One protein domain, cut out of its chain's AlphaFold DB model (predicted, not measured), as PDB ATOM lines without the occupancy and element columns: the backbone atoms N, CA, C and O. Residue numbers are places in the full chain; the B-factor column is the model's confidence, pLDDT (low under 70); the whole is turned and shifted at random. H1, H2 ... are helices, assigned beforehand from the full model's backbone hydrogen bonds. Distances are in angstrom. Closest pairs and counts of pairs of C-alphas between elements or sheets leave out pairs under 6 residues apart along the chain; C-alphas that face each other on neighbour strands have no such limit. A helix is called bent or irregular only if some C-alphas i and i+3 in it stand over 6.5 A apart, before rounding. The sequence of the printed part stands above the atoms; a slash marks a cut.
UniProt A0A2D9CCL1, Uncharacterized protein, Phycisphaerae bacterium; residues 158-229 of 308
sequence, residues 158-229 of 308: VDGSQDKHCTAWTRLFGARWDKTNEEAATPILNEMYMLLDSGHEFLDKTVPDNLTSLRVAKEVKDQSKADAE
ATOM      1  N   VAL A 158     115.116 160.583 113.897       95.31
ATOM      2  CA  VAL A 158     114.851 159.219 114.387       95.31
ATOM      3  C   VAL A 158     115.118 158.188 113.293       95.31
ATOM      4  O   VAL A 158     115.931 157.285 113.494       95.31
ATOM      5  N   ASP A 159     114.513 158.357 112.119       95.38
ATOM      6  CA  ASP A 159     114.671 157.456 110.977       95.38
ATOM      7  C   ASP A 159     116.142 157.368 110.552       95.38
ATOM      8  O   ASP A 159     116.669 156.274 110.359       95.38
ATOM      9  N   GLY A 160     116.859 158.497 110.517       95.94
ATOM     10  CA  GLY A 160     118.285 158.522 110.194       95.94
ATOM     11  C   GLY A 160     119.158 157.754 111.196       95.94
ATOM     12  O   GLY A 160     120.144 157.123 110.804       95.94
ATOM     13  N   SER A 161     118.817 157.775 112.489       96.19
ATOM     14  CA  SER A 161     119.500 156.961 113.506       96.19
ATOM     15  C   SER A 161     119.172 155.470 113.361       96.19
ATOM     16  O   SER A 161     120.066 154.620 113.439       96.19
ATOM     17  N   GLN A 162     117.913 155.148 113.054       95.88
ATOM     18  CA  GLN A 162     117.458 153.785 112.828       95.88
ATOM     19  C   GLN A 162     118.102 153.181 111.578       95.88
ATOM     20  O   GLN A 162     118.556 152.041 111.629       95.88
ATOM     21  N   ASP A 163     118.219 153.933 110.484       96.44
ATOM     22  CA  ASP A 163     118.844 153.478 109.240       96.44
ATOM     23  C   ASP A 163     120.326 153.129 109.438       96.44
ATOM     24  O   ASP A 163     120.819 152.122 108.913       96.44
ATOM     25  N   LYS A 164     121.045 153.909 110.260       96.69
ATOM     26  CA  LYS A 164     122.428 153.597 110.657       96.69
ATOM     27  C   LYS A 164     122.499 152.290 111.441       96.69
ATOM     28  O   LYS A 164     123.343 151.446 111.137       96.69
ATOM     29  N   HIS A 165     121.594 152.091 112.398       97.38
ATOM     30  CA  HIS A 165     121.497 150.836 113.138       97.38
ATOM     31  C   HIS A 165     121.139 149.653 112.226       97.38
ATOM     32  O   HIS A 165     121.800 148.621 112.286       97.38
ATOM     33  N   CYS A 166     120.178 149.815 111.310       96.94
ATOM     34  CA  CYS A 166     119.799 148.796 110.330       96.94
ATOM     35  C   CYS A 166     120.977 148.403 109.436       96.94
ATOM     36  O   CYS A 166     121.175 147.225 109.135       96.94
ATOM     37  N   THR A 167     121.776 149.387 109.026       97.12
ATOM     38  CA  THR A 167     122.979 149.161 108.223       97.12
ATOM     39  C   THR A 167     124.029 148.380 109.012       97.12
ATOM     40  O   THR A 167     124.564 147.399 108.499       97.12
ATOM     41  N   ALA A 168     124.304 148.770 110.262       97.06
ATOM     42  CA  ALA A 168     125.246 148.060 111.128       97.06
ATOM     43  C   ALA A 168     124.787 146.621 111.421       97.06
ATOM     44  O   ALA A 168     125.581 145.687 111.350       97.06
ATOM     45  N   TRP A 169     123.489 146.435 111.657       97.25
ATOM     46  CA  TRP A 169     122.870 145.129 111.862       97.25
ATOM     47  C   TRP A 169     123.033 144.230 110.634       97.25
ATOM     48  O   TRP A 169     123.493 143.096 110.744       97.25
ATOM     49  N   THR A 170     122.727 144.759 109.444       96.56
ATOM     50  CA  THR A 170     122.822 144.012 108.182       96.56
ATOM     51  C   THR A 170     124.259 143.586 107.885       96.56
ATOM     52  O   THR A 170     124.473 142.495 107.365       96.56
ATOM     53  N   ARG A 171     125.260 144.400 108.245       95.50
ATOM     54  CA  ARG A 171     126.677 144.032 108.097       95.50
ATOM     55  C   ARG A 171     127.081 142.859 108.984       95.50
ATOM     56  O   ARG A 171     127.878 142.040 108.548       95.50
ATOM     57  N   LEU A 172     126.547 142.788 110.204       94.62
ATOM     58  CA  LEU A 172     126.891 141.729 111.151       94.62
ATOM     59  C   LEU A 172     126.125 140.427 110.878       94.62
ATOM     60  O   LEU A 172     126.714 139.353 110.913       94.62
ATOM     61  N   PHE A 173     124.824 140.518 110.600       93.62
ATOM     62  CA  PHE A 173     123.942 139.350 110.497       93.62
ATOM     63  C   PHE A 173     123.575 138.959 109.061       93.62
ATOM     64  O   PHE A 173     122.940 137.929 108.851       93.62
ATOM     65  N   GLY A 174     123.920 139.776 108.060       93.88
ATOM     66  CA  GLY A 174     123.569 139.532 106.656       93.88
ATOM     67  C   GLY A 174     122.070 139.632 106.344       93.88
ATOM     68  O   GLY A 174     121.655 139.352 105.221       93.88
ATOM     69  N   ALA A 175     121.250 140.037 107.315       92.50
ATOM     70  CA  ALA A 175     119.803 140.167 107.200       92.50
ATOM     71  C   ALA A 175     119.360 141.571 107.613       92.50
ATOM     72  O   ALA A 175     120.004 142.214 108.441       92.50
ATOM     73  N   ARG A 176     118.249 142.050 107.041       92.88
ATOM     74  CA  ARG A 176     117.672 143.345 107.416       92.88
ATOM     75  C   ARG A 176     117.272 143.328 108.893       92.88
ATOM     76  O   ARG A 176     116.773 142.321 109.385       92.88
ATOM     77  N   TRP A 177     117.473 144.455 109.572       94.81
ATOM     78  CA  TRP A 177     117.001 144.635 110.942       94.81
ATOM     79  C   TRP A 177     115.474 144.642 111.024       94.81
ATOM     80  O   TRP A 177     114.794 145.302 110.232       94.81
ATOM     81  N   ASP A 178     114.972 143.978 112.054       92.62
ATOM     82  CA  ASP A 178     113.646 144.171 112.613       92.62
ATOM     83  C   ASP A 178     113.706 143.958 114.128       92.62
ATOM     84  O   ASP A 178     114.599 143.290 114.659       92.62
ATOM     85  N   LYS A 179     112.736 144.545 114.829       91.38
ATOM     86  CA  LYS A 179     112.704 144.551 116.291       91.38
ATOM     87  C   LYS A 179     112.618 143.141 116.889       91.38
ATOM     88  O   LYS A 179     113.270 142.871 117.891       91.38
ATOM     89  N   THR A 180     111.840 142.248 116.280       94.12
ATOM     90  CA  THR A 180     111.643 140.881 116.782       94.12
ATOM     91  C   THR A 180     112.941 140.080 116.706       94.12
ATOM     92  O   THR A 180     113.298 139.385 117.656       94.12
ATOM     93  N   ASN A 181     113.681 140.212 115.604       91.81
ATOM     94  CA  ASN A 181     114.980 139.572 115.441       91.81
ATOM     95  C   ASN A 181     116.045 140.166 116.376       91.81
ATOM     96  O   ASN A 181     116.864 139.414 116.901       91.81
ATOM     97  N   GLU A 182     116.018 141.478 116.641       93.50
ATOM     98  CA  GLU A 182     116.873 142.107 117.665       93.50
ATOM     99  C   GLU A 182     116.605 141.531 119.061       93.50
ATOM    100  O   GLU A 182     117.539 141.125 119.756       93.50
ATOM    101  N   GLU A 183     115.334 141.426 119.452       94.62
ATOM    102  CA  GLU A 183     114.928 140.846 120.737       94.62
ATOM    103  C   GLU A 183     115.357 139.369 120.843       94.62
ATOM    104  O   GLU A 183     115.946 138.965 121.847       94.62
ATOM    105  N   ALA A 184     115.164 138.573 119.786       94.31
ATOM    106  CA  ALA A 184     115.568 137.166 119.755       94.31
ATOM    107  C   ALA A 184     117.095 136.965 119.799       94.31
ATOM    108  O   ALA A 184     117.577 136.025 120.431       94.31
ATOM    109  N   ALA A 185     117.866 137.844 119.154       93.94
ATOM    110  CA  ALA A 185     119.326 137.770 119.129       93.94
ATOM    111  C   ALA A 185     119.994 138.406 120.360       93.94
ATOM    112  O   ALA A 185     121.208 138.297 120.513       93.94
ATOM    113  N   THR A 186     119.241 139.069 121.244       94.69
ATOM    114  CA  THR A 186     119.804 139.800 122.391       94.69
ATOM    115  C   THR A 186     120.724 138.942 123.279       94.69
ATOM    116  O   THR A 186     121.816 139.418 123.595       94.69
ATOM    117  N   PRO A 187     120.384 137.687 123.656       96.62
ATOM    118  CA  PRO A 187     121.266 136.870 124.492       96.62
ATOM    119  C   PRO A 187     122.632 136.608 123.846       96.62
ATOM    120  O   PRO A 187     123.662 136.850 124.473       96.62
ATOM    121  N   ILE A 188     122.649 136.190 122.575       95.62
ATOM    122  CA  ILE A 188     123.898 135.908 121.855       95.62
ATOM    123  C   ILE A 188     124.678 137.191 121.557       95.62
ATOM    124  O   ILE A 188     125.899 137.210 121.665       95.62
ATOM    125  N   LEU A 189     123.989 138.292 121.249       95.50
ATOM    126  CA  LEU A 189     124.630 139.579 121.001       95.50
ATOM    127  C   LEU A 189     125.339 140.103 122.261       95.50
ATOM    128  O   LEU A 189     126.458 140.604 122.168       95.50
ATOM    129  N   ASN A 190     124.739 139.919 123.441       96.56
ATOM    130  CA  ASN A 190     125.368 140.256 124.718       96.56
ATOM    131  C   ASN A 190     126.617 139.406 124.991       96.56
ATOM    132  O   ASN A 190     127.631 139.942 125.432       96.56
ATOM    133  N   GLU A 191     126.588 138.105 124.691       97.19
ATOM    134  CA  GLU A 191     127.784 137.255 124.782       97.19
ATOM    135  C   GLU A 191     128.888 137.710 123.820       97.19
ATOM    136  O   GLU A 191     130.040 137.848 124.229       97.19
ATOM    137  N   MET A 192     128.546 138.029 122.566       96.44
ATOM    138  CA  MET A 192     129.500 138.564 121.585       96.44
ATOM    139  C   MET A 192     130.121 139.887 122.050       96.44
ATOM    140  O   MET A 192     131.315 140.117 121.860       96.44
ATOM    141  N   TYR A 193     129.327 140.741 122.693       97.38
ATOM    142  CA  TYR A 193     129.802 141.970 123.313       97.38
ATOM    143  C   TYR A 193     130.760 141.717 124.478       97.38
ATOM    144  O   TYR A 193     131.808 142.355 124.521       97.38
ATOM    145  N   MET A 194     130.471 140.760 125.359       97.31
ATOM    146  CA  MET A 194     131.391 140.389 126.439       97.31
ATOM    147  C   MET A 194     132.703 139.805 125.906       97.31
ATOM    148  O   MET A 194     133.770 140.124 126.424       97.31
ATOM    149  N   LEU A 195     132.646 138.981 124.854       97.31
ATOM    150  CA  LEU A 195     133.845 138.457 124.199       97.31
ATOM    151  C   LEU A 195     134.706 139.597 123.643       97.31
ATOM    152  O   LEU A 195     135.907 139.634 123.916       97.31
ATOM    153  N   LEU A 196     134.090 140.551 122.941       96.69
ATOM    154  CA  LEU A 196     134.771 141.752 122.458       96.69
ATOM    155  C   LEU A 196     135.441 142.523 123.603       96.69
ATOM    156  O   LEU A 196     136.633 142.813 123.525       96.69
ATOM    157  N   ASP A 197     134.705 142.789 124.683       96.62
ATOM    158  CA  ASP A 197     135.202 143.562 125.827       96.62
ATOM    159  C   ASP A 197     136.304 142.815 126.606       96.62
ATOM    160  O   ASP A 197     137.182 143.437 127.200       96.62
ATOM    161  N   SER A 198     136.304 141.479 126.564       97.00
ATOM    162  CA  SER A 198     137.347 140.632 127.163       97.00
ATOM    163  C   SER A 198     138.643 140.551 126.343       97.00
ATOM    164  O   SER A 198     139.598 139.904 126.773       97.00
ATOM    165  N   GLY A 199     138.689 141.184 125.165       94.62
ATOM    166  CA  GLY A 199     139.832 141.118 124.256       94.62
ATOM    167  C   GLY A 199     139.928 139.801 123.481       94.62
ATOM    168  O   GLY A 199     141.016 139.419 123.058       94.62
ATOM    169  N   HIS A 200     138.810 139.087 123.305       96.25
ATOM    170  CA  HIS A 200     138.776 137.853 122.525       96.25
ATOM    171  C   HIS A 200     139.206 138.095 121.069       96.25
ATOM    172  O   HIS A 200     138.701 138.993 120.391       96.25
ATOM    173  N   GLU A 201     140.095 137.245 120.551       95.12
ATOM    174  CA  GLU A 201     140.500 137.292 119.149       95.12
ATOM    175  C   GLU A 201     139.518 136.533 118.254       95.12
ATOM    176  O   GLU A 201     139.598 135.315 118.089       95.12
ATOM    177  N   PHE A 202     138.620 137.272 117.606       95.75
ATOM    178  CA  PHE A 202     137.734 136.707 116.595       95.75
ATOM    179  C   PHE A 202     138.527 136.207 115.373       95.75
ATOM    180  O   PHE A 202     139.505 136.826 114.925       95.75
ATOM    181  N   LEU A 203     138.081 135.070 114.825       96.38
ATOM    182  CA  LEU A 203     138.648 134.475 113.610       96.38
ATOM    183  C   LEU A 203     138.426 135.385 112.398       96.38
ATOM    184  O   LEU A 203     139.366 135.673 111.658       96.38
ATOM    185  N   ASP A 204     137.195 135.868 112.229       94.88
ATOM    186  CA  ASP A 204     136.876 136.900 111.248       94.88
ATOM    187  C   ASP A 204     137.260 138.272 111.811       94.88
ATOM    188  O   ASP A 204     136.725 138.733 112.822       94.88
ATOM    189  N   LYS A 205     138.207 138.928 111.137       94.94
ATOM    190  CA  LYS A 205     138.771 140.211 111.562       94.94
ATOM    191  C   LYS A 205     137.811 141.390 111.397       94.94
ATOM    192  O   LYS A 205     138.086 142.446 111.951       94.94
ATOM    193  N   THR A 206     136.689 141.223 110.697       95.38
ATOM    194  CA  THR A 206     135.666 142.269 110.532       95.38
ATOM    195  C   THR A 206     134.647 142.301 111.674       95.38
ATOM    196  O   THR A 206     133.978 143.313 111.888       95.38
ATOM    197  N   VAL A 207     134.527 141.209 112.438       95.44
ATOM    198  CA  VAL A 207     133.530 141.068 113.511       95.44
ATOM    199  C   VAL A 207     133.703 142.102 114.633       95.44
ATOM    200  O   VAL A 207     132.691 142.700 115.004       95.44
ATOM    201  N   PRO A 208     134.916 142.392 115.149       96.19
ATOM    202  CA  PRO A 208     135.099 143.409 116.188       96.19
ATOM    203  C   PRO A 208     134.596 144.802 115.782       96.19
ATOM    204  O   PRO A 208     133.865 145.450 116.537       96.19
ATOM    205  N   ASP A 209     134.924 145.237 114.562       96.38
ATOM    206  CA  ASP A 209     134.522 146.543 114.031       96.38
ATOM    207  C   ASP A 209     133.006 146.615 113.809       96.38
ATOM    208  O   ASP A 209     132.363 147.616 114.146       96.38
ATOM    209  N   ASN A 210     132.411 145.538 113.287       96.81
ATOM    210  CA  ASN A 210     130.969 145.440 113.075       96.81
ATOM    211  C   ASN A 210     130.192 145.413 114.401       96.81
ATOM    212  O   ASN A 210     129.170 146.091 114.515       96.81
ATOM    213  N   LEU A 211     130.681 144.693 115.418       97.25
ATOM    214  CA  LEU A 211     130.089 144.674 116.760       97.25
ATOM    215  C   LEU A 211     130.156 146.050 117.423       97.25
ATOM    216  O   LEU A 211     129.144 146.525 117.939       97.25
ATOM    217  N   THR A 212     131.313 146.713 117.363       96.88
ATOM    218  CA  THR A 212     131.496 148.070 117.901       96.88
ATOM    219  C   THR A 212     130.549 149.052 117.215       96.88
ATOM    220  O   THR A 212     129.806 149.778 117.877       96.88
ATOM    221  N   SER A 213     130.501 149.014 115.880       97.12
ATOM    222  CA  SER A 213     129.607 149.855 115.080       97.12
ATOM    223  C   SER A 213     128.137 149.608 115.412       97.12
ATOM    224  O   SER A 213     127.368 150.560 115.531       97.12
ATOM    225  N   LEU A 214     127.735 148.345 115.589       97.56
ATOM    226  CA  LEU A 214     126.368 147.989 115.960       97.56
ATOM    227  C   LEU A 214     126.013 148.490 117.362       97.56
ATOM    228  O   LEU A 214     124.927 149.042 117.534       97.56
ATOM    229  N   ARG A 215     126.919 148.337 118.340       97.25
ATOM    230  CA  ARG A 215     126.711 148.789 119.724       97.25
ATOM    231  C   ARG A 215     126.503 150.304 119.779       97.25
ATOM    232  O   ARG A 215     125.498 150.757 120.314       97.25
ATOM    233  N   VAL A 216     127.390 151.067 119.134       97.38
ATOM    234  CA  VAL A 216     127.291 152.536 119.051       97.38
ATOM    235  C   VAL A 216     126.020 152.963 118.314       97.38
ATOM    236  O   VAL A 216     125.289 153.833 118.777       97.38
ATOM    237  N   ALA A 217     125.710 152.339 117.173       97.31
ATOM    238  CA  ALA A 217     124.513 152.689 116.412       97.31
ATOM    239  C   ALA A 217     123.217 152.353 117.168       97.31
ATOM    240  O   ALA A 217     122.227 153.066 117.020       97.31
ATOM    241  N   LYS A 218     123.216 151.284 117.975       96.06
ATOM    242  CA  LYS A 218     122.096 150.934 118.853       96.06
ATOM    243  C   LYS A 218     121.885 151.995 119.929       96.06
ATOM    244  O   LYS A 218     120.763 152.461 120.073       96.06
ATOM    245  N   GLU A 219     122.945 152.401 120.620       96.25
ATOM    246  CA  GLU A 219     122.873 153.444 121.649       96.25
ATOM    247  C   GLU A 219     122.332 154.759 121.075       96.25
ATOM    248  O   GLU A 219     121.398 155.336 121.622       96.25
ATOM    249  N   VAL A 220     122.827 155.181 119.906       96.00
ATOM    250  CA  VAL A 220     122.332 156.387 119.222       96.00
ATOM    251  C   VAL A 220     120.870 156.247 118.786       96.00
ATOM    252  O   VAL A 220     120.108 157.199 118.942       96.00
ATOM    253  N   LYS A 221     120.454 155.089 118.251       95.75
ATOM    254  CA  LYS A 221     119.046 154.819 117.891       95.75
ATOM    255  C   LYS A 221     118.140 154.912 119.119       95.75
ATOM    256  O   LYS A 221     117.110 155.583 119.077       95.75
ATOM    257  N   ASP A 222     118.521 154.233 120.196       94.81
ATOM    258  CA  ASP A 222     117.721 154.142 121.415       94.81
ATOM    259  C   ASP A 222     117.626 155.523 122.096       94.81
ATOM    260  O   ASP A 222     116.528 155.944 122.465       94.81
ATOM    261  N   GLN A 223     118.728 156.286 122.144       94.94
ATOM    262  CA  GLN A 223     118.729 157.668 122.635       94.94
ATOM    263  C   GLN A 223     117.898 158.601 121.746       94.94
ATOM    264  O   GLN A 223     117.088 159.366 122.259       94.94
ATOM    265  N   SER A 224     118.034 158.517 120.417       94.38
ATOM    266  CA  SER A 224     117.260 159.359 119.495       94.38
ATOM    267  C   SER A 224     115.760 159.121 119.626       94.38
ATOM    268  O   SER A 224     114.979 160.052 119.439       94.38
ATOM    269  N   LYS A 225     115.351 157.883 119.924       92.75
ATOM    270  CA  LYS A 225     113.954 157.556 120.193       92.75
ATOM    271  C   LYS A 225     113.487 158.144 121.527       92.75
ATOM    272  O   LYS A 225     112.420 158.744 121.566       92.75
ATOM    273  N   ALA A 226     114.289 158.022 122.585       93.56
ATOM    274  CA  ALA A 226     113.973 158.617 123.884       93.56
ATOM    275  C   ALA A 226     113.856 160.151 123.804       93.56
ATOM    276  O   ALA A 226     112.911 160.729 124.334       93.56
ATOM    277  N   ASP A 227     114.766 160.807 123.077       92.94
ATOM    278  CA  ASP A 227     114.736 162.257 122.858       92.94
ATOM    279  C   ASP A 227     113.494 162.701 122.069       92.94
ATOM    280  O   ASP A 227     112.963 163.786 122.298       92.94
ATOM    281  N   ALA A 228     113.021 161.870 121.136       92.06
ATOM    282  CA  ALA A 228     111.850 162.152 120.309       92.06
ATOM    283  C   ALA A 228     110.520 162.080 121.081       92.06
ATOM    284  O   ALA A 228     109.558 162.747 120.698       92.06
ATOM    285  N   GLU A 229     110.471 161.289 122.153       92.81
ATOM    286  CA  GLU A 229     109.302 161.135 123.027       92.81
ATOM    287  C   GLU A 229     109.210 162.257 124.085       92.81
ATOM    288  O   GLU A 229     108.196 162.375 124.779       92.81
TER     289      GLU A 229
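AT A GLANCE: This is residues 158 to 229 of the 308 residues of an uncharacterized protein of Phycisphaerae bacterium (UniProt A0A2D9CCL1). Two helices, H1 and H3, lie side by side and run opposite ways, and a third, the kinked helix H2, is set off to one side of this pair. H2 comes up to H3 only near its own last residues and near the first residues of H3, while H1 and H2 have no contact, which leaves an open space between H2 and the pair. The longest axis runs along H1 and H3, and the link of residues 198 to 206 loops round at one end of it. The printed part has 72 residues with three named helices, in the order H1, H2, H3 along the chain, and no named strand; the class is all helix. The whole is compact, with a radius of gyration of the C-alphas of 12.4 A, and elongated in outline, the C-alphas spanning 39 by 22 by 20 A along their three main axes.

IN THESE COORDINATES: The printed part begins with H1, residues 158 to 173, whose C-alpha 158 stands at (114.851, 159.219, 114.387). From there H1 runs 22.2 A from first to last C-alpha, ending with C-alpha 173 at (123.942, 139.350, 110.497). Residues 174 to 178 lead to H2, residues 179 to 197, which is 24.5 A long from first to last C-alpha. H2 is irregular: C-alphas 184 and 187 are 7.4 A apart, and the helix has a kink of 58 degrees near residue 187. Residues 198 to 206 then lead to H3, residues 207 to 228, the longest helix by residues. H3 measures 31.0 A from first to last C-alpha and ends with C-alpha 228 at (111.850, 162.152, 120.309). Glu 229 follows as the last printed residue.

HOW THE PARTS SIT: H1 touches H3, with 25 pairs of C-alphas within 8 A. Their closest C-alphas, those of His 165 and Ala 217, are 4.8 A apart. The lines of H1 and H3 stand at a shallow tilt of 22 degrees, and the two helices run opposite ways. Their centres are 8.3 A apart. H1 and H2 follow each other in the chain but are apart, with no C-alpha of the one within 8 A of the other. H2 touches H3 with residues 192 to 196 alone, and H3 touches H2 with residues 208 to 211 alone. H2 and H3 touch with 4 pairs of C-alphas within 8 A, and their closest C-alphas, those of Leu 196 and Pro 208, are 6.5 A apart. H2 and H3 run opposite ways at a steep tilt of 52 degrees, the line of the irregular H2 being a rough one. Their centres are 12.7 A apart. In the backbones of H1 and H3 every O i to N i+4 pair is within hydrogen-bond range; in H2 13 of 15 such pairs are.

THE WHOLE: The two C-alphas farthest apart in the domain, those of Leu 203 and Glu 229, are 40.8 A from each other. The first and last printed C-alphas, those of Val 158 and Glu 229, are 10.4 A apart. The printed part runs from residue 158 to residue 229 and has no cut. The link from H1 to H2, with 5 residues between them, is tight, and the link from H2 to H3, with 9 residues, is short; no link is long. The mean pLDDT of the printed part is 95.5, and no printed residue is under 70. By helix, the mean pLDDT is 96 in H1, 95 in H2 and 96 in H3.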